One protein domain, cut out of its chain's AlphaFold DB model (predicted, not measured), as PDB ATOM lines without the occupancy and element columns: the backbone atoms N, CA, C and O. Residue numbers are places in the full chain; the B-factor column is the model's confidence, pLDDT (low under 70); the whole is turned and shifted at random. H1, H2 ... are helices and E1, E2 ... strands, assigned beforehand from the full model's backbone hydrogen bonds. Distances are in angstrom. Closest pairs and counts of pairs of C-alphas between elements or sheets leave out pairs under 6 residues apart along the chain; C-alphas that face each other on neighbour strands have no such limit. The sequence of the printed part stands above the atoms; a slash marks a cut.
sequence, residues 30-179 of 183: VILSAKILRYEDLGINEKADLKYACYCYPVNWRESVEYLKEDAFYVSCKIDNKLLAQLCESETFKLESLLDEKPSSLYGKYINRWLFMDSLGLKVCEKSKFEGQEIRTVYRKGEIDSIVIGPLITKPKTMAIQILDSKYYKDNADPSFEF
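This is residues 30 to 179 of the 183 residues of an uncharacterized protein of Flavobacterium sp. WWJ-16 (UniProt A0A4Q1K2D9). Two sheets stand face to face as a sandwich with crossed strands: a twisted sheet of four strands, E1, E4, E7 and E6, and a smaller one of three, E5, E8 and E9. The short helices H2 and H3 lie at one end of the long axis and the small hairpin E2 and E3 at the other, while H1 grazes the larger sheet. The printed part has 150 residues, with the order E1 H1 E2 E3 E4 H2 H3 E5 E6 E7 E8 E9; it is of the mixed class, with under half of the residues, 69, in named elements. The larger sheet runs E1, E4, E7, E6 and the smaller E5, E8, E9, both antiparallel. The whole is compact and rounded, with a radius of gyration of the C-alphas of 15.2 A and spans of 40 by 32 by 27 A.

E1, residues 31 to 38, begins at C-alpha 31 (38.230, -45.297, 36.077) and is 20.1 A long. H1 is residues 44 to 48, E2 residues 54 to 56 and E3 residues 65 to 67. E4, residues 73 to 80, is 22.9 A long and is followed directly by H2, residues 81 to 87, and then by H3, residues 95 to 98. E5, residues 112 to 117, is 16.5 A long, E6, residues 135 to 141, 17.0 A, and E7, residues 144 to 152, 23.4 A. E8, residues 158 to 163, is 16.1 A long, and E9, residues 176 to 178, ends at C-alpha 178 (29.099, -43.354, 31.994).

In the larger sheet, N 35 and O 76 of E1 and E4 are 2.8 A apart, N 77 and O 147 of E4 and E7 2.9 A, and N 146 and O 139 of the hairpin E6 and E7 2.8 A. In the smaller, N 115 and O 160 of E5 and E8 are 2.9 A apart, and N 177 and O 159 of the hairpin E8 and E9 2.8 A. The strands of the one sheet stand at 55 degrees to those of the other, and the closest C-alphas of E1 and E9, Ile 31 and Phe 177, are 6.6 A apart. H2 and H3 only just touch, with 3 pairs of C-alphas within 8 A, the closest Ala 85 and Leu 98 at 5.7 A. H2 also grazes the smaller sheet with residues 84 to 87. H1 grazes the larger sheet with residues 45 to 47. In the hairpin E2 and E3, N 56 and O 65 are 3.0 A apart. In H1 and H2 every O i to N i+4 pair is within hydrogen-bond range; H3 is too short for one.

The C-alphas farthest apart, Glu 40 and Glu 91, are 42.3 A apart. The printed part has no cut; the links H3 to E5, E5 to E6 and E8 to E9 are long. The mean pLDDT of the printed part is 90.5, and residues 129 to 131 are under 70.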
ATOM      1  N   VAL A  30      41.536 -42.840  34.957       97.62
ATOM      2  CA  VAL A  30      41.501 -43.291  36.355       97.62
ATOM      3  C   VAL A  30      40.476 -44.405  36.553       97.62
ATOM      4  O   VAL A  30      40.779 -45.409  37.194       97.62
ATOM      5  N   ILE A  31      39.266 -44.258  36.003       98.00
ATOM      6  CA  ILE A  31      38.230 -45.297  36.077       98.00
ATOM      7  C   ILE A  31      38.376 -46.197  34.852       98.00
ATOM      8  O   ILE A  31      37.867 -45.900  33.776       98.00
ATOM      9  N   LEU A  32      39.070 -47.321  35.023       97.75
ATOM     10  CA  LEU A  32      39.406 -48.239  33.931       97.75
ATOM     11  C   LEU A  32      38.180 -48.998  33.410       97.75
ATOM     12  O   LEU A  32      38.079 -49.313  32.228       97.75
ATOM     13  N   SER A  33      37.258 -49.340  34.311       97.69
ATOM     14  CA  SER A  33      35.993 -49.999  33.979       97.69
ATOM     15  C   SER A  33      35.036 -49.925  35.159       97.69
ATOM     16  O   SER A  33      35.490 -49.987  36.304       97.69
ATOM     17  N   ALA A  34      33.732 -49.908  34.897       97.62
ATOM     18  CA  ALA A  34      32.719 -50.077  35.928       97.62
ATOM     19  C   ALA A  34      31.497 -50.850  35.412       97.62
ATOM     20  O   ALA A  34      31.125 -50.754  34.242       97.62
ATOM     21  N   LYS A  35      30.870 -51.623  36.301       97.31
ATOM     22  CA  LYS A  35      29.664 -52.417  36.057       97.31
ATOM     23  C   LYS A  35      28.672 -52.188  37.194       97.31
ATOM     24  O   LYS A  35      29.044 -52.247  38.364       97.31
ATOM     25  N   ILE A  36      27.403 -52.005  36.835       97.38
ATOM     26  CA  ILE A  36      26.295 -52.029  37.793       97.38
ATOM     27  C   ILE A  36      25.972 -53.483  38.132       97.38
ATOM     28  O   ILE A  36      25.837 -54.324  37.242       97.38
ATOM     29  N   LEU A  37      25.845 -53.754  39.420       97.00
ATOM     30  CA  LEU A  37      25.497 -55.040  39.995       97.00
ATOM     31  C   LEU A  37      24.160 -54.946  40.730       97.00
ATOM     32  O   LEU A  37      23.757 -53.873  41.198       97.00
ATOM     33  N   ARG A  38      23.509 -56.094  40.864       96.19
ATOM     34  CA  ARG A  38      22.396 -56.322  41.783       96.19
ATOM     35  C   ARG A  38      22.882 -57.094  43.009       96.19
ATOM     36  O   ARG A  38      24.004 -57.600  43.025       96.19
ATOM     37  N   TYR A  39      22.057 -57.174  44.051       93.94
ATOM     38  CA  TYR A  39      22.419 -57.869  45.288       93.94
ATOM     39  C   TYR A  39      22.841 -59.322  45.033       93.94
ATOM     40  O   TYR A  39      23.818 -59.797  45.607       93.94
ATOM     41  N   GLU A  40      22.152 -60.024  44.134       94.12
ATOM     42  CA  GLU A  40      22.452 -61.401  43.751       94.12
ATOM     43  C   GLU A  40      23.858 -61.581  43.164       94.12
ATOM     44  O   GLU A  40      24.465 -62.626  43.409       94.12
ATOM     45  N   ASP A  41      24.409 -60.557  42.504       95.31
ATOM     46  CA  ASP A  41      25.746 -60.581  41.904       95.31
ATOM     47  C   ASP A  41      26.879 -60.448  42.939       95.31
ATOM     48  O   ASP A  41      28.039 -60.707  42.614       95.31
ATOM     49  N   LEU A  42      26.572 -60.022  44.170       94.25
ATOM     50  CA  LEU A  42      27.577 -59.806  45.211       94.25
ATOM     51  C   LEU A  42      28.159 -61.120  45.744       94.25
ATOM     52  O   LEU A  42      27.473 -62.146  45.867       94.25
ATOM     53  N   GLY A  43      29.429 -61.062  46.140       91.62
ATOM     54  CA  GLY A  43      30.121 -62.149  46.815       91.62
ATOM     55  C   GLY A  43      29.557 -62.431  48.211       91.62
ATOM     56  O   GLY A  43      28.877 -61.608  48.824       91.62
ATOM     57  N   ILE A  44      29.872 -63.612  48.748       89.69
ATOM     58  CA  ILE A  44      29.385 -64.059  50.066       89.69
ATOM     59  C   ILE A  44      29.766 -63.063  51.173       89.69
ATOM     60  O   ILE A  44      28.925 -62.726  52.002       89.69
ATOM     61  N   ASN A  45      31.002 -62.556  51.157       86.56
ATOM     62  CA  ASN A  45      31.487 -61.609  52.165       86.56
ATOM     63  C   ASN A  45      30.729 -60.271  52.093       86.56
ATOM     64  O   ASN A  45      30.244 -59.779  53.105       86.56
ATOM     65  N   GLU A  46      30.530 -59.736  50.886       88.31
ATOM     66  CA  GLU A  46      29.793 -58.482  50.663       88.31
ATOM     67  C   GLU A  46      28.344 -58.574  51.155       88.31
ATOM     68  O   GLU A  46      27.828 -57.630  51.763       88.31
ATOM     69  N   LYS A  47      27.703 -59.728  50.924       90.06
ATOM     70  CA  LYS A  47      26.344 -60.034  51.389       90.06
ATOM     71  C   LYS A  47      26.264 -60.183  52.905       90.06
ATOM     72  O   LYS A  47      25.293 -59.707  53.494       90.06
ATOM     73  N   ALA A  48      27.253 -60.821  53.534       84.56
ATOM     74  CA  ALA A  48      27.290 -61.026  54.984       84.56
ATOM     75  C   ALA A  48      27.306 -59.691  55.749       84.56
ATOM     76  O   ALA A  48      26.599 -59.537  56.748       84.56
ATOM     77  N   ASP A  49      28.017 -58.698  55.213       81.44
ATOM     78  CA  ASP A  49      28.093 -57.351  55.778       81.44
ATOM     79  C   ASP A  49      26.809 -56.524  55.542       81.44
ATOM     80  O   ASP A  49      26.689 -55.401  56.034       81.44
ATOM     81  N   LEU A  50      25.851 -57.015  54.745       83.62
ATOM     82  CA  LEU A  50      24.543 -56.393  54.496       83.62
ATOM     83  C   LEU A  50      23.464 -57.117  55.306       83.62
ATOM     84  O   LEU A  50      22.460 -57.573  54.768       83.62
ATOM     85  N   LYS A  51      23.653 -57.302  56.613       71.62
ATOM     86  CA  LYS A  51      22.693 -58.084  57.410       71.62
ATOM     87  C   LYS A  51      21.337 -57.382  57.580       71.62
ATOM     88  O   LYS A  51      20.309 -58.055  57.576       71.62
ATOM     89  N   TYR A  52      21.328 -56.053  57.650       73.69
ATOM     90  CA  TYR A  52      20.142 -55.239  57.947       73.69
ATOM     91  C   TYR A  52      19.662 -54.424  56.742       73.69
ATOM     92  O   TYR A  52      20.335 -54.371  55.709       73.69
ATOM     93  N   ALA A  53      18.482 -53.815  56.881       75.81
ATOM     94  CA  ALA A  53      17.971 -52.845  55.924       75.81
ATOM     95  C   ALA A  53      18.948 -51.671  55.754       75.81
ATOM     96  O   ALA A  53      19.758 -51.365  56.635       75.81
ATOM     97  N   CYS A  54      18.901 -51.049  54.581       85.19
ATOM     98  CA  CYS A  54      19.796 -49.968  54.209       85.19
ATOM     99  C   CYS A  54      19.085 -48.628  54.348       85.19
ATOM    100  O   CYS A  54      17.878 -48.534  54.162       85.19
ATOM    101  N   TYR A  55      19.850 -47.583  54.651       86.94
ATOM    102  CA  TYR A  55      19.331 -46.230  54.814       86.94
ATOM    103  C   TYR A  55      20.074 -45.273  53.891       86.94
ATOM    104  O   TYR A  55      21.258 -45.467  53.611       86.94
ATOM    105  N   CYS A  56      19.386 -44.245  53.410       87.81
ATOM    106  CA  CYS A  56      19.998 -43.110  52.726       87.81
ATOM    107  C   CYS A  56      19.398 -41.799  53.251       87.81
ATOM    108  O   CYS A  56      18.316 -41.811  53.834       87.81
ATOM    109  N   TYR A  57      20.086 -40.675  53.051       85.44
ATOM    110  CA  TYR A  57      19.707 -39.377  53.620       85.44
ATOM    111  C   TYR A  57      19.494 -38.333  52.513       85.44
ATOM    112  O   TYR A  57      20.421 -37.584  52.196       85.44
ATOM    113  N   PRO A  58      18.301 -38.275  51.888       81.25
ATOM    114  CA  PRO A  58      18.063 -37.430  50.717       81.25
ATOM    115  C   PRO A  58      18.048 -35.930  51.038       81.25
ATOM    116  O   PRO A  58      18.413 -35.122  50.188       81.25
ATOM    117  N   VAL A  59      17.640 -35.552  52.256       78.50
ATOM    118  CA  VAL A  59      17.511 -34.145  52.677       78.50
ATOM    119  C   VAL A  59      18.601 -33.774  53.681       78.50
ATOM    120  O   VAL A  59      19.370 -32.836  53.474       78.50
ATOM    121  N   ASN A  60      18.678 -34.498  54.799       77.19
ATOM    122  CA  ASN A  60      19.664 -34.276  55.852       77.19
ATOM    123  C   ASN A  60      19.855 -35.545  56.703       77.19
ATOM    124  O   ASN A  60      19.118 -36.514  56.567       77.19
ATOM    125  N   TRP A  61      20.835 -35.525  57.612       75.44
ATOM    126  CA  TRP A  61      21.213 -36.684  58.433       75.44
ATOM    127  C   TRP A  61      20.129 -37.175  59.413       75.44
ATOM    128  O   TRP A  61      20.288 -38.247  59.984       75.44
ATOM    129  N   ARG A  62      19.055 -36.405  59.641       77.88
ATOM    130  CA  ARG A  62      17.929 -36.782  60.515       77.88
ATOM    131  C   ARG A  62      16.783 -37.450  59.761       77.88
ATOM    132  O   ARG A  62      15.954 -38.097  60.387       77.88
ATOM    133  N   GLU A  63      16.727 -37.283  58.445       83.31
ATOM    134  CA  GLU A  63      15.641 -37.775  57.598       83.31
ATOM    135  C   GLU A  63      16.172 -38.904  56.720       83.31
ATOM    136  O   GLU A  63      16.606 -38.681  55.589       83.31
ATOM    137  N   SER A  64      16.195 -40.117  57.275       86.25
ATOM    138  CA  SER A  64      16.607 -41.318  56.551       86.25
ATOM    139  C   SER A  64      15.439 -41.986  55.836       86.25
ATOM    140  O   SER A  64      14.364 -42.138  56.415       86.25
ATOM    141  N   VAL A  65      15.685 -42.486  54.631       87.44
ATOM    142  CA  VAL A  65      14.785 -43.391  53.913       87.44
ATOM    143  C   VAL A  65      15.354 -44.801  53.987       87.44
ATOM    144  O   VAL A  65      16.500 -45.021  53.590       87.44
ATOM    145  N   GLU A  66      14.563 -45.734  54.513       89.38
ATOM    146  CA  GLU A  66      14.892 -47.161  54.547       89.38
ATOM    147  C   GLU A  66      14.584 -47.823  53.200       89.38
ATOM    148  O   GLU A  66      13.580 -47.506  52.561       89.38
ATOM    149  N   TYR A  67      15.430 -48.757  52.777       88.62
ATOM    150  CA  TYR A  67      15.214 -49.589  51.600       88.62
ATOM    151  C   TYR A  67      15.854 -50.971  51.775       88.62
ATOM    152  O   TYR A  67      16.817 -51.158  52.529       88.62
ATOM    153  N   LEU A  68      15.308 -51.957  51.062       90.38
ATOM    154  CA  LEU A  68      15.831 -53.316  51.067       90.38
ATOM    155  C   LEU A  68      17.135 -53.379  50.268       90.38
ATOM    156  O   LEU A  68      17.256 -52.823  49.177       90.38
ATOM    157  N   LYS A  69      18.123 -54.087  50.813       89.44
ATOM    158  CA  LYS A  69      19.413 -54.329  50.147       89.44
ATOM    159  C   LYS A  69      19.243 -55.119  48.845       89.44
ATOM    160  O   LYS A  69      20.000 -54.904  47.909       89.44
ATOM    161  N   GLU A  70      18.238 -55.988  48.774       92.31
ATOM    162  CA  GLU A  70      17.905 -56.792  47.597       92.31
ATOM    163  C   GLU A  70      17.418 -55.931  46.420       92.31
ATOM    164  O   GLU A  70      17.659 -56.265  45.259       92.31
ATOM    165  N   ASP A  71      16.790 -54.787  46.711       91.75
ATOM    166  CA  ASP A  71      16.310 -53.846  45.695       91.75
ATOM    167  C   ASP A  71      17.396 -52.867  45.235       91.75
ATOM    168  O   ASP A  71      17.271 -52.247  44.172       91.75
ATOM    169  N   ALA A  72      18.477 -52.755  46.008       93.62
ATOM    170  CA  ALA A  72      19.556 -51.815  45.777       93.62
ATOM    171  C   ALA A  72      20.418 -52.167  44.556       93.62
ATOM    172  O   ALA A  72      20.439 -53.288  44.039       93.62
ATOM    173  N   PHE A  73      21.183 -51.175  44.117       95.25
ATOM    174  CA  PHE A  73      22.235 -51.327  43.126       95.25
ATOM    175  C   PHE A  73      23.605 -51.207  43.783       95.25
ATOM    176  O   PHE A  73      23.779 -50.539  44.804       95.25
ATOM    177  N   TYR A  74      24.592 -51.827  43.155       95.81
ATOM    178  CA  TYR A  74      25.991 -51.731  43.544       95.81
ATOM    179  C   TYR A  74      26.823 -51.447  42.305       95.81
ATOM    180  O   TYR A  74      26.377 -51.658  41.177       95.81
ATOM    181  N   VAL A  75      28.039 -50.962  42.501       97.38
ATOM    182  CA  VAL A  75      28.974 -50.715  41.409       97.38
ATOM    183  C   VAL A  75      30.264 -51.449  41.703       97.38
ATOM    184  O   VAL A  75      30.907 -51.176  42.711       97.38
ATOM    185  N   SER A  76      30.638 -52.364  40.812       97.50
ATOM    186  CA  SER A  76      31.985 -52.923  40.773       97.50
ATOM    187  C   SER A  76      32.813 -52.139  39.768       97.50
ATOM    188  O   SER A  76      32.388 -51.961  38.626       97.50
ATOM    189  N   CYS A  77      33.983 -51.661  40.175       97.94
ATOM    190  CA  CYS A  77      34.864 -50.895  39.306       97.94
ATOM    191  C   CYS A  77      36.335 -51.278  39.478       97.94
ATOM    192  O   CYS A  77      36.737 -51.900  40.463       97.94
ATOM    193  N   LYS A  78      37.127 -50.911  38.468       98.25
ATOM    194  CA  LYS A  78      38.588 -50.985  38.484       98.25
ATOM    195  C   LYS A  78      39.160 -49.586  38.369       98.25
ATOM    196  O   LYS A  78      38.792 -48.860  37.447       98.25
ATOM    197  N   ILE A  79      40.059 -49.250  39.281       98.38
ATOM    198  CA  ILE A  79      40.665 -47.928  39.400       98.38
ATOM    199  C   ILE A  79      42.170 -48.042  39.205       98.38
ATOM    200  O   ILE A  79      42.794 -48.908  39.816       98.38
ATOM    201  N   ASP A  80      42.741 -47.160  38.390       97.69
ATOM    202  CA  ASP A  80      44.178 -46.896  38.397       97.69
ATOM    203  C   ASP A  80      44.511 -46.084  39.657       97.69
ATOM    204  O   ASP A  80      44.260 -44.876  39.746       97.69
ATOM    205  N   ASN A  81      45.008 -46.782  40.679       96.75
ATOM    206  CA  ASN A  81      45.221 -46.200  42.001       96.75
ATOM    207  C   ASN A  81      46.359 -45.174  42.003       96.75
ATOM    208  O   ASN A  81      46.345 -44.238  42.802       96.75
ATOM    209  N   LYS A  82      47.304 -45.295  41.069       95.44
ATOM    210  CA  LYS A  82      48.449 -44.404  40.944       95.44
ATOM    211  C   LYS A  82      48.048 -43.092  40.303       95.44
ATOM    212  O   LYS A  82      48.398 -42.043  40.840       95.44
ATOM    213  N   LEU A  83      47.289 -43.136  39.209       95.94
ATOM    214  CA  LEU A  83      46.743 -41.925  38.600       95.94
ATOM    215  C   LEU A  83      45.814 -41.195  39.575       95.94
ATOM    216  O   LEU A  83      45.932 -39.979  39.727       95.94
ATOM    217  N   LEU A  84      44.952 -41.919  40.299       96.69
ATOM    218  CA  LEU A  84      44.101 -41.300  41.320       96.69
ATOM    219  C   LEU A  84      44.927 -40.658  42.444       96.69
ATOM    220  O   LEU A  84      44.671 -39.515  42.814       96.69
ATOM    221  N   ALA A  85      45.944 -41.351  42.961       95.62
ATOM    222  CA  ALA A  85      46.805 -40.816  44.012       95.62
ATOM    223  C   ALA A  85      47.567 -39.561  43.559       95.62
ATOM    224  O   ALA A  85      47.733 -38.629  44.340       95.62
ATOM    225  N   GLN A  86      47.992 -39.496  42.296       94.31
ATOM    226  CA  GLN A  86      48.614 -38.294  41.742       94.31
ATOM    227  C   GLN A  86      47.632 -37.119  41.654       94.31
ATOM    228  O   GLN A  86      48.020 -35.990  41.956       94.31
ATOM    229  N   LEU A  87      46.372 -37.364  41.278       94.62
ATOM    230  CA  LEU A  87      45.334 -36.326  41.270       94.62
ATOM    231  C   LEU A  87      45.042 -35.800  42.681       94.62
ATOM    232  O   LEU A  87      44.910 -34.591  42.861       94.62
ATOM    233  N   CYS A  88      44.997 -36.693  43.672       94.69
ATOM    234  CA  CYS A  88      44.749 -36.377  45.082       94.69
ATOM    235  C   CYS A  88      45.975 -35.839  45.843       94.69
ATOM    236  O   CYS A  88      45.868 -35.510  47.024       94.69
ATOM    237  N   GLU A  89      47.153 -35.784  45.220       94.00
ATOM    238  CA  GLU A  89      48.367 -35.336  45.895       94.00
ATOM    239  C   GLU A  89      48.251 -33.861  46.292       94.00
ATOM    240  O   GLU A  89      48.041 -32.972  45.457       94.00
ATOM    241  N   SER A  90      48.444 -33.589  47.581       92.00
ATOM    242  CA  SER A  90      48.332 -32.254  48.152       92.00
ATOM    243  C   SER A  90      49.484 -31.926  49.105       92.00
ATOM    244  O   SER A  90      50.426 -32.702  49.291       92.00
ATOM    245  N   GLU A  91      49.469 -30.730  49.703       90.31
ATOM    246  CA  GLU A  91      50.445 -30.422  50.755       90.31
ATOM    247  C   GLU A  91      50.250 -31.324  51.982       90.31
ATOM    248  O   GLU A  91      51.246 -31.721  52.591       90.31
ATOM    249  N   THR A  92      49.001 -31.694  52.277       91.75
ATOM    250  CA  THR A  92      48.608 -32.575  53.384       91.75
ATOM    251  C   THR A  92      48.795 -34.047  53.028       91.75
ATOM    252  O   THR A  92      49.293 -34.818  53.844       91.75
ATOM    253  N   PHE A  93      48.429 -34.440  51.805       92.38
ATOM    254  CA  PHE A  93      48.437 -35.835  51.365       92.38
ATOM    255  C   PHE A  93      49.569 -36.086  50.369       92.38
ATOM    256  O   PHE A  93      49.457 -35.776  49.183       92.38
ATOM    257  N   LYS A  94      50.686 -36.642  50.851       93.44
ATOM    258  CA  LYS A  94      51.826 -36.998  49.995       93.44
ATOM    259  C   LYS A  94      51.521 -38.256  49.182       93.44
ATOM    260  O   LYS A  94      50.876 -39.175  49.681       93.44
ATOM    261  N   LEU A  95      52.047 -38.319  47.957       93.38
ATOM    262  CA  LEU A  95      51.813 -39.428  47.024       93.38
ATOM    263  C   LEU A  95      52.147 -40.804  47.627       93.38
ATOM    264  O   LEU A  95      51.377 -41.745  47.482       93.38
ATOM    265  N   GLU A  96      53.272 -40.912  48.332       93.25
ATOM    266  CA  GLU A  96      53.698 -42.148  49.004       93.25
ATOM    267  C   GLU A  96      52.715 -42.602  50.089       93.25
ATOM    268  O   GLU A  96      52.436 -43.789  50.210       93.25
ATOM    269  N   SER A  97      52.126 -41.658  50.828       92.25
ATOM    270  CA  SER A  97      51.121 -41.954  51.851       92.25
ATOM    271  C   SER A  97      49.802 -42.404  51.227       92.25
ATOM    272  O   SER A  97      49.141 -43.284  51.765       92.25
ATOM    273  N   LEU A  98      49.429 -41.832  50.079       93.88
ATOM    274  CA  LEU A  98      48.230 -42.214  49.328       93.88
ATOM    275  C   LEU A  98      48.335 -43.633  48.739       93.88
ATOM    276  O   LEU A  98      47.320 -44.311  48.584       93.88
ATOM    277  N   LEU A  99      49.552 -44.088  48.431       93.56
ATOM    278  CA  LEU A  99      49.839 -45.414  47.872       93.56
ATOM    279  C   LEU A  99      50.241 -46.462  48.921       93.56
ATOM    280  O   LEU A  99      50.644 -47.564  48.550       93.56
ATOM    281  N   ASP A 100      50.097 -46.145  50.208       90.00
ATOM    282  CA  ASP A 100      50.289 -47.101  51.300       90.00
ATOM    283  C   ASP A 100      49.375 -48.333  51.136       90.00
ATOM    284  O   ASP A 100      48.336 -48.283  50.474       90.00
ATOM    285  N   GLU A 101      49.743 -49.454  51.757       81.12
ATOM    286  CA  GLU A 101      49.053 -50.743  51.615       81.12
ATOM    287  C   GLU A 101      47.570 -50.668  51.995       81.12
ATOM    288  O   GLU A 101      46.745 -51.413  51.460       81.12
ATOM    289  N   LYS A 102      47.206 -49.755  52.902       87.06
ATOM    290  CA  LYS A 102      45.831 -49.576  53.368       87.06
ATOM    291  C   LYS A 102      44.988 -48.824  52.329       87.06
ATOM    292  O   LYS A 102      45.242 -47.647  52.077       87.06
ATOM    293  N   PRO A 103      43.890 -49.412  51.815       83.31
ATOM    294  CA  PRO A 103      42.990 -48.720  50.888       83.31
ATOM    295  C   PRO A 103      42.422 -47.400  51.426       83.31
ATOM    296  O   PRO A 103      42.223 -46.451  50.670       83.31
ATOM    297  N   SER A 104      42.202 -47.316  52.743       84.62
ATOM    298  CA  SER A 104      41.713 -46.106  53.415       84.62
ATOM    299  C   SER A 104      42.635 -44.899  53.246       84.62
ATOM    300  O   SER A 104      42.183 -43.770  53.419       84.62
ATOM    301  N   SER A 105      43.913 -45.124  52.929       91.00
ATOM    302  CA  SER A 105      44.876 -44.052  52.691       91.00
ATOM    303  C   SER A 105      44.596 -43.296  51.393       91.00
ATOM    304  O   SER A 105      44.891 -42.110  51.329       91.00
ATOM    305  N   LEU A 106      43.985 -43.940  50.389       94.62
ATOM    306  CA  LEU A 106      43.565 -43.284  49.147       94.62
ATOM    307  C   LEU A 106      42.092 -42.875  49.187       94.62
ATOM    308  O   LEU A 106      41.745 -41.779  48.764       94.62
ATOM    309  N   TYR A 107      41.216 -43.729  49.714       93.06
ATOM    310  CA  TYR A 107      39.764 -43.510  49.705       93.06
ATOM    311  C   TYR A 107      39.260 -42.880  51.010       93.06
ATOM    312  O   TYR A 107      38.337 -43.377  51.657       93.06
ATOM    313  N   GLY A 108      39.920 -41.804  51.435       86.94
ATOM    314  CA  GLY A 108      39.607 -41.094  52.670       86.94
ATOM    315  C   GLY A 108      38.632 -39.935  52.462       86.94
ATOM    316  O   GLY A 108      38.693 -39.227  51.459       86.94
ATOM    317  N   LYS A 109      37.804 -39.667  53.479       84.06
ATOM    318  CA  LYS A 109      36.793 -38.588  53.517       84.06
ATOM    319  C   LYS A 109      37.290 -37.202  53.074       84.06
ATOM    320  O   LYS A 109      36.488 -36.396  52.617       84.06
ATOM    321  N   TYR A 110      38.570 -36.896  53.275       88.25
ATOM    322  CA  TYR A 110      39.170 -35.594  52.955       88.25
ATOM    323  C   TYR A 110      40.021 -35.613  51.680       88.25
ATOM    324  O   TYR A 110      40.674 -34.623  51.375       88.25
ATOM    325  N   ILE A 111      40.035 -36.737  50.965       92.00
ATOM    326  CA  ILE A 111      40.921 -36.992  49.826       92.00
ATOM    327  C   ILE A 111      40.090 -37.027  48.546       92.00
ATOM    328  O   ILE A 111      40.284 -36.217  47.639       92.00
ATOM    329  N   ASN A 112      39.112 -37.930  48.497       93.19
ATOM    330  CA  ASN A 112      38.165 -38.033  47.396       93.19
ATOM    331  C   ASN A 112      36.796 -38.532  47.869       93.19
ATOM    332  O   ASN A 112      36.629 -38.990  49.002       93.19
ATOM    333  N   ARG A 113      35.794 -38.407  46.994       92.31
ATOM    334  CA  ARG A 113      34.422 -38.847  47.257       92.31
ATOM    335  C   ARG A 113      33.778 -39.427  46.007       92.31
ATOM    336  O   ARG A 113      33.828 -38.831  44.939       92.31
ATOM    337  N   TRP A 114      33.083 -40.547  46.162       94.06
ATOM    338  CA  TRP A 114      32.270 -41.123  45.094       94.06
ATOM    339  C   TRP A 114      30.973 -40.340  44.894       94.06
ATOM    340  O   TRP A 114      30.219 -40.109  45.843       94.06
ATOM    341  N   LEU A 115      30.690 -39.987  43.645       93.56
ATOM    342  CA  LEU A 115      29.444 -39.365  43.215       93.56
ATOM    343  C   LEU A 115      28.758 -40.263  42.188       93.56
ATOM    344  O   LEU A 115      29.407 -40.788  41.287       93.56
ATOM    345  N   PHE A 116      27.442 -40.407  42.302       95.50
ATOM    346  CA  PHE A 116      26.624 -41.116  41.323       95.50
ATOM    347  C   PHE A 116      25.441 -40.246  40.931       95.50
ATOM    348  O   PHE A 116      24.822 -39.624  41.799       95.50
ATOM    349  N   MET A 117      25.116 -40.239  39.643       95.75
ATOM    350  CA  MET A 117      23.938 -39.558  39.106       95.75
ATOM    351  C   MET A 117      23.035 -40.583  38.433       95.75
ATOM    352  O   MET A 117      23.529 -41.512  37.792       95.75
ATOM    353  N   ASP A 118      21.725 -40.434  38.578       95.25
ATOM    354  CA  ASP A 118      20.739 -41.284  37.916       95.25
ATOM    355  C   ASP A 118      20.497 -40.870  36.451       95.25
ATOM    356  O   ASP A 118      21.167 -39.998  35.890       95.25
ATOM    357  N   SER A 119      19.536 -41.522  35.795       94.75
ATOM    358  CA  SER A 119      19.188 -41.241  34.399       94.75
ATOM    359  C   SER A 119      18.564 -39.863  34.166       94.75
ATOM    360  O   SER A 119      18.585 -39.391  33.028       94.75
ATOM    361  N   LEU A 120      18.039 -39.223  35.214       94.81
ATOM    362  CA  LEU A 120      17.475 -37.876  35.186       94.81
ATOM    363  C   LEU A 120      18.535 -36.804  35.471       94.81
ATOM    364  O   LEU A 120      18.229 -35.615  35.426       94.81
ATOM    365  N   GLY A 121      19.779 -37.207  35.754       91.62
ATOM    366  CA  GLY A 121      20.840 -36.293  36.162       91.62
ATOM    367  C   GLY A 121      20.677 -35.810  37.603       91.62
ATOM    368  O   GLY A 121      21.206 -34.757  37.953       91.62
ATOM    369  N   LEU A 122      19.955 -36.553  38.444       92.38
ATOM    370  CA  LEU A 122      19.845 -36.280  39.871       92.38
ATOM    371  C   LEU A 122      20.892 -37.085  40.636       92.38
ATOM    372  O   LEU A 122      21.189 -38.234  40.305       92.38
ATOM    373  N   LYS A 123      21.456 -36.481  41.684       92.06
ATOM    374  CA  LYS A 123      22.420 -37.163  42.550       92.06
ATOM    375  C   LYS A 123      21.737 -38.327  43.262       92.06
ATOM    376  O   LYS A 123      20.730 -38.137  43.941       92.06
ATOM    377  N   VAL A 124      22.316 -39.519  43.151       92.38
ATOM    378  CA  VAL A 124      21.859 -40.684  43.909       92.38
ATOM    379  C   VAL A 124      22.072 -40.414  45.395       92.38
ATOM    380  O   VAL A 124      23.143 -39.971  45.816       92.38
ATOM    381  N   CYS A 125      21.031 -40.693  46.178       88.19
ATOM    382  CA  CYS A 125      21.004 -40.504  47.622       88.19
ATOM    383  C   CYS A 125      22.249 -41.112  48.296       88.19
ATOM    384  O   CYS A 125      22.608 -42.262  48.037       88.19
ATOM    385  N   GLU A 126      22.918 -40.339  49.151       84.75
ATOM    386  CA  GLU A 126      24.117 -40.790  49.864       84.75
ATOM    387  C   GLU A 126      23.767 -41.481  51.183       84.75
ATOM    388  O   GLU A 126      22.756 -41.177  51.827       84.75
ATOM    389  N   LYS A 127      24.651 -42.385  51.613       77.31
ATOM    390  CA  LYS A 127      24.554 -43.072  52.904       77.31
ATOM    391  C   LYS A 127      24.965 -42.207  54.087       77.31
ATOM    392  O   LYS A 127      24.538 -42.460  55.201       77.31
ATOM    393  N   SER A 128      25.791 -41.191  53.875       70.19
ATOM    394  CA  SER A 128      26.178 -40.248  54.920       70.19
ATOM    395  C   SER A 128      26.500 -38.899  54.302       70.19
ATOM    396  O   SER A 128      27.238 -38.817  53.321       70.19
ATOM    397  N   LYS A 129      26.021 -37.812  54.923       62.16
ATOM    398  CA  LYS A 129      26.369 -36.442  54.505       62.16
ATOM    399  C   LYS A 129      27.885 -36.236  54.477       62.16
ATOM    400  O   LYS A 129      28.405 -35.522  53.624       62.16
ATOM    401  N   PHE A 130      28.601 -36.866  55.403       64.88
ATOM    402  CA  PHE A 130      30.025 -36.633  55.597       64.88
ATOM    403  C   PHE A 130      30.902 -37.666  54.907       64.88
ATOM    404  O   PHE A 130      31.978 -37.296  54.455       64.88
ATOM    405  N   GLU A 131      30.446 -38.909  54.808       67.06
ATOM    406  CA  GLU A 131      31.250 -40.024  54.286       67.06
ATOM    407  C   GLU A 131      30.874 -40.388  52.844       67.06
ATOM    408  O   GLU A 131      31.640 -41.053  52.160       67.06
ATOM    409  N   GLY A 132      29.746 -39.879  52.338       79.19
ATOM    410  CA  GLY A 132      29.311 -40.094  50.964       79.19
ATOM    411  C   GLY A 132      28.768 -41.496  50.748       79.19
ATOM    412  O   GLY A 132      27.841 -41.924  51.444       79.19
ATOM    413  N   GLN A 133      29.304 -42.167  49.732       87.06
ATOM    414  CA  GLN A 133      28.935 -43.530  49.370       87.06
ATOM    415  C   GLN A 133      29.896 -44.522  50.007       87.06
ATOM    416  O   GLN A 133      31.100 -44.283  50.090       87.06
ATOM    417  N   GLU A 134      29.347 -45.645  50.445       87.12
ATOM    418  CA  GLU A 134      30.098 -46.645  51.183       87.12
ATOM    419  C   GLU A 134      30.893 -47.547  50.232       87.12
ATOM    420  O   GLU A 134      30.350 -48.112  49.279       87.12
ATOM    421  N   ILE A 135      32.186 -47.696  50.517       90.12
ATOM    422  CA  ILE A 135      33.031 -48.709  49.888       90.12
ATOM    423  C   ILE A 135      32.891 -49.995  50.694       90.12
ATOM    424  O   ILE A 135      33.184 -50.020  51.886       90.12
ATOM    425  N   ARG A 136      32.452 -51.063  50.035       89.38
ATOM    426  CA  ARG A 136      32.198 -52.366  50.656       89.38
ATOM    427  C   ARG A 136      33.441 -53.235  50.647       89.38
ATOM    428  O   ARG A 136      33.784 -53.841  51.652       89.38
ATOM    429  N   THR A 137      34.131 -53.276  49.515       91.88
ATOM    430  CA  THR A 137      35.361 -54.050  49.366       91.88
ATOM    431  C   THR A 137      36.370 -53.272  48.545       91.88
ATOM    432  O   THR A 137      36.014 -52.546  47.616       91.88
ATOM    433  N   VAL A 138      37.644 -53.442  48.897       93.75
ATOM    434  CA  VAL A 138      38.776 -53.037  48.068       93.75
ATOM    435  C   VAL A 138      39.765 -54.187  48.020       93.75
ATOM    436  O   VAL A 138      40.210 -54.679  49.056       93.75
ATOM    437  N   TYR A 139      40.131 -54.589  46.811       93.88
ATOM    438  CA  TYR A 139      41.220 -55.515  46.551       93.88
ATOM    439  C   TYR A 139      42.250 -54.843  45.644       93.88
ATOM    440  O   TYR A 139      41.959 -54.528  44.490       93.88
ATOM    441  N   ARG A 140      43.459 -54.630  46.168       93.50
ATOM    442  CA  ARG A 140      44.570 -54.003  45.445       93.50
ATOM    443  C   ARG A 140      45.473 -55.061  44.822       93.50
ATOM    444  O   ARG A 140      45.943 -55.966  45.509       93.50
ATOM    445  N   LYS A 141      45.758 -54.921  43.527       93.56
ATOM    446  CA  LYS A 141      46.735 -55.738  42.798       93.56
ATOM    447  C   LYS A 141      47.629 -54.838  41.949       93.56
ATOM    448  O   LYS A 141      47.290 -54.495  40.818       93.56
ATOM    449  N   GLY A 142      48.792 -54.487  42.497       92.56
ATOM    450  CA  GLY A 142      49.695 -53.521  41.873       92.56
ATOM    451  C   GLY A 142      49.040 -52.142  41.782       92.56
ATOM    452  O   GLY A 142      48.510 -51.643  42.773       92.56
ATOM    453  N   GLU A 143      49.041 -51.557  40.586       95.06
ATOM    454  CA  GLU A 143      48.480 -50.222  40.315       95.06
ATOM    455  C   GLU A 143      46.949 -50.232  40.108       95.06
ATOM    456  O   GLU A 143      46.354 -49.193  39.837       95.06
ATOM    457  N   ILE A 144      46.292 -51.394  40.238       96.88
ATOM    458  CA  ILE A 144      44.847 -51.531  40.027       96.88
ATOM    459  C   ILE A 144      44.140 -51.905  41.328       96.88
ATOM    460  O   ILE A 144      44.413 -52.955  41.918       96.88
ATOM    461  N   ASP A 145      43.150 -51.098  41.703       97.25
ATOM    462  CA  ASP A 145      42.197 -51.413  42.763       97.25
ATOM    463  C   ASP A 145      40.894 -51.936  42.152       97.25
ATOM    464  O   ASP A 145      40.314 -51.311  41.267       97.25
ATOM    465  N   SER A 146      40.428 -53.092  42.624       97.06
ATOM    466  CA  SER A 146      39.084 -53.611  42.353       97.06
ATOM    467  C   SER A 146      38.186 -53.274  43.537       97.06
ATOM    468  O   SER A 146      38.491 -53.672  44.662       97.06
ATOM    469  N   ILE A 147      37.113 -52.523  43.295       96.31
ATOM    470  CA  ILE A 147      36.286 -51.923  44.348       96.31
ATOM    471  C   ILE A 147      34.822 -52.283  44.128       96.31
ATOM    472  O   ILE A 147      34.356 -52.292  42.987       96.31
ATOM    473  N   VAL A 148      34.092 -52.535  45.217       95.94
ATOM    474  CA  VAL A 148      32.623 -52.564  45.217       95.94
ATOM    475  C   VAL A 148      32.080 -51.430  46.079       95.94
ATOM    476  O   VAL A 148      32.457 -51.283  47.240       95.94
ATOM    477  N   ILE A 149      31.185 -50.629  45.501       94.31
ATOM    478  CA  ILE A 149      30.577 -49.441  46.111       94.31
ATOM    479  C   ILE A 149      29.062 -49.629  46.171       94.31
ATOM    480  O   ILE A 149      28.451 -50.157  45.239       94.31
ATOM    481  N   GLY A 150      28.451 -49.166  47.253       92.31
ATOM    482  CA  GLY A 150      27.008 -49.191  47.461       92.31
ATOM    483  C   GLY A 150      26.671 -49.587  48.893       92.31
ATOM    484  O   GLY A 150      27.561 -49.677  49.738       92.31
ATOM    485  N   PRO A 151      25.400 -49.866  49.199       92.88
ATOM    486  CA  PRO A 151      24.248 -49.899  48.297       92.88
ATOM    487  C   PRO A 151      23.794 -48.520  47.797       92.88
ATOM    488  O   PRO A 151      23.957 -47.515  48.485       92.88
ATOM    489  N   LEU A 152      23.193 -48.501  46.605       93.19
ATOM    490  CA  LEU A 152      22.614 -47.336  45.937       93.19
ATOM    491  C   LEU A 152      21.108 -47.558  45.735       93.19
ATOM    492  O   LEU A 152      20.707 -48.544  45.120       93.19
ATOM    493  N   ILE A 153      20.273 -46.634  46.218       92.06
ATOM    494  CA  ILE A 153      18.803 -46.761  46.135       92.06
ATOM    495  C   ILE A 153      18.261 -46.594  44.703       92.06
ATOM    496  O   ILE A 153      17.216 -47.137  44.362       92.06
ATOM    497  N   THR A 154      18.996 -45.884  43.844       93.25
ATOM    498  CA  THR A 154      18.624 -45.628  42.447       93.25
ATOM    499  C   THR A 154      19.709 -46.160  41.522       93.25
ATOM    500  O   THR A 154      20.898 -46.038  41.823       93.25
ATOM    501  N   LYS A 155      19.311 -46.718  40.371       95.38
ATOM    502  CA  LYS A 155      20.251 -47.167  39.338       95.38
ATOM    503  C   LYS A 155      21.075 -45.971  38.833       95.38
ATOM    504  O   LYS A 155      20.484 -45.042  38.276       95.38
ATOM    505  N   PRO A 156      22.411 -45.980  38.974       96.56
ATOM    506  CA  PRO A 156      23.231 -44.889  38.468       96.56
ATOM    507  C   PRO A 156      23.339 -44.954  36.938       96.56
ATOM    508  O   PRO A 156      23.432 -46.033  36.355       96.56
ATOM    509  N   LYS A 157      23.353 -43.793  36.285       97.06
ATOM    510  CA  LYS A 157      23.736 -43.615  34.877       97.06
ATOM    511  C   LYS A 157      25.199 -43.195  34.749       97.06
ATOM    512  O   LYS A 157      25.876 -43.622  33.817       97.06
ATOM    513  N   THR A 158      25.710 -42.422  35.703       97.06
ATOM    514  CA  THR A 158      27.125 -42.042  35.750       97.06
ATOM    515  C   THR A 158      27.704 -42.238  37.143       97.06
ATOM    516  O   THR A 158      26.986 -42.234  38.148       97.06
ATOM    517  N   MET A 159      29.021 -42.410  37.190       96.88
ATOM    518  CA  MET A 159      29.819 -42.332  38.406       96.88
ATOM    519  C   MET A 159      30.979 -41.358  38.218       96.88
ATOM    520  O   MET A 159      31.486 -41.207  37.108       96.88
ATOM    521  N   ALA A 160      31.415 -40.730  39.303       96.69
ATOM    522  CA  ALA A 160      32.602 -39.891  39.333       96.69
ATOM    523  C   ALA A 160      33.341 -40.007  40.670       96.69
ATOM    524  O   ALA A 160      32.757 -40.398  41.685       96.69
ATOM    525  N   ILE A 161      34.623 -39.650  40.658       95.69
ATOM    526  CA  ILE A 161      35.457 -39.500  41.850       95.69
ATOM    527  C   ILE A 161      35.762 -38.018  42.003       95.69
ATOM    528  O   ILE A 161      36.616 -37.490  41.303       95.69
ATOM    529  N   GLN A 162      35.065 -37.362  42.921       94.06
ATOM    530  CA  GLN A 162      35.333 -35.974  43.256       94.06
ATOM    531  C   GLN A 162      36.661 -35.865  43.997       94.06
ATOM    532  O   GLN A 162      36.806 -36.455  45.072       94.06
ATOM    533  N   ILE A 163      37.599 -35.089  43.462       93.88
ATOM    534  CA  ILE A 163      38.862 -34.778  44.134       93.88
ATOM    535  C   ILE A 163      38.625 -33.615  45.103       93.88
ATOM    536  O   ILE A 163      38.197 -32.535  44.703       93.88
ATOM    537  N   LEU A 164      38.857 -33.838  46.399       90.88
ATOM    538  CA  LEU A 164      38.540 -32.845  47.438       90.88
ATOM    539  C   LEU A 164      39.707 -31.904  47.737       90.88
ATOM    540  O   LEU A 164      39.491 -30.760  48.134       90.88
ATOM    541  N   ASP A 165      40.930 -32.388  47.545       85.38
ATOM    542  CA  ASP A 165      42.152 -31.608  47.679       85.38
ATOM    543  C   ASP A 165      43.157 -32.057  46.615       85.38
ATOM    544  O   ASP A 165      43.368 -33.249  46.392       85.38
ATOM    545  N   SER A 166      43.763 -31.084  45.941       87.50
ATOM    546  CA  SER A 166      44.830 -31.301  44.970       87.50
ATOM    547  C   SER A 166      45.746 -30.091  44.960       87.50
ATOM    548  O   SER A 166      45.302 -28.943  44.889       87.50
ATOM    549  N   LYS A 167      47.055 -30.326  45.006       85.75
ATOM    550  CA  LYS A 167      48.050 -29.259  44.862       85.75
ATOM    551  C   LYS A 167      48.315 -28.917  43.401       85.75
ATOM    552  O   LYS A 167      48.566 -27.751  43.102       85.75
ATOM    553  N   TYR A 168      48.301 -29.923  42.528       83.44
ATOM    554  CA  TYR A 168      48.817 -29.818  41.162       83.44
ATOM    555  C   TYR A 168      47.732 -29.860  40.083       83.44
ATOM    556  O   TYR A 168      47.989 -29.404  38.977       83.44
ATOM    557  N   TYR A 169      46.534 -30.364  40.394       83.12
ATOM    558  CA  TYR A 169      45.501 -30.659  39.395       83.12
ATOM    559  C   TYR A 169      44.127 -30.102  39.792       83.12
ATOM    560  O   TYR A 169      43.108 -30.748  39.580       83.12
ATOM    561  N   LYS A 170      44.085 -28.899  40.382       79.75
ATOM    562  CA  LYS A 170      42.834 -28.265  40.850       79.75
ATOM    563  C   LYS A 170      41.813 -28.017  39.739       79.75
ATOM    564  O   LYS A 170      40.620 -28.048  40.008       79.75
ATOM    565  N   ASP A 171      42.298 -27.780  38.524       82.56
ATOM    566  CA  ASP A 171      41.465 -27.470  37.360       82.56
ATOM    567  C   ASP A 171      41.178 -28.708  36.493       82.56
ATOM    568  O   ASP A 171      40.486 -28.610  35.478       82.56
ATOM    569  N   ASN A 172      41.700 -29.884  36.870       84.50
ATOM    570  CA  ASN A 172      41.376 -31.118  36.166       84.50
ATOM    571  C   ASN A 172      39.916 -31.495  36.416       84.50
ATOM    572  O   ASN A 172      39.408 -31.403  37.532       84.50
ATOM    573  N   ALA A 173      39.263 -32.003  35.373       88.88
ATOM    574  CA  ALA A 173      37.962 -32.627  35.529       88.88
ATOM    575  C   ALA A 173      38.073 -33.862  36.435       88.88
ATOM    576  O   ALA A 173      39.005 -34.662  36.290       88.88
ATOM    577  N   ASP A 174      37.087 -34.039  37.312       94.44
ATOM    578  CA  ASP A 174      36.952 -35.245  38.122       94.44
ATOM    579  C   ASP A 174      36.903 -36.495  37.222       94.44
ATOM    580  O   ASP A 174      36.182 -36.505  36.213       94.44
ATOM    581  N   PRO A 175      37.630 -37.573  37.574       96.81
ATOM    582  CA  PRO A 175      37.446 -38.872  36.947       96.81
ATOM    583  C   PRO A 175      35.975 -39.264  36.891       96.81
ATOM    584  O   PRO A 175      35.294 -39.256  37.916       96.81
ATOM    585  N   SER A 176      35.483 -39.639  35.713       97.00
ATOM    586  CA  SER A 176      34.080 -40.003  35.522       97.00
ATOM    587  C   SER A 176      33.908 -41.152  34.534       97.00
ATOM    588  O   SER A 176      34.773 -41.421  33.703       97.00
ATOM    589  N   PHE A 177      32.794 -41.865  34.671       97.12
ATOM    590  CA  PHE A 177      32.438 -43.010  33.844       97.12
ATOM    591  C   PHE A 177      30.922 -43.037  33.623       97.12
ATOM    592  O   PHE A 177      30.142 -42.957  34.577       97.12
ATOM    593  N   GLU A 178      30.501 -43.159  32.365       96.62
ATOM    594  CA  GLU A 178      29.099 -43.354  31.994       96.62
ATOM    595  C   GLU A 178      28.822 -44.847  31.814       96.62
ATOM    596  O   GLU A 178      29.482 -45.538  31.035       96.62
ATOM    597  N   PHE A 179      27.835 -45.361  32.545       94.19
ATOM    598  CA  PHE A 179      27.419 -46.746  32.394       94.19
ATOM    599  C   PHE A 179      26.694 -46.898  31.059       94.19
ATOM    600  O   PHE A 179      25.686 -46.242  30.795       94.19
TER     601      PHE A 179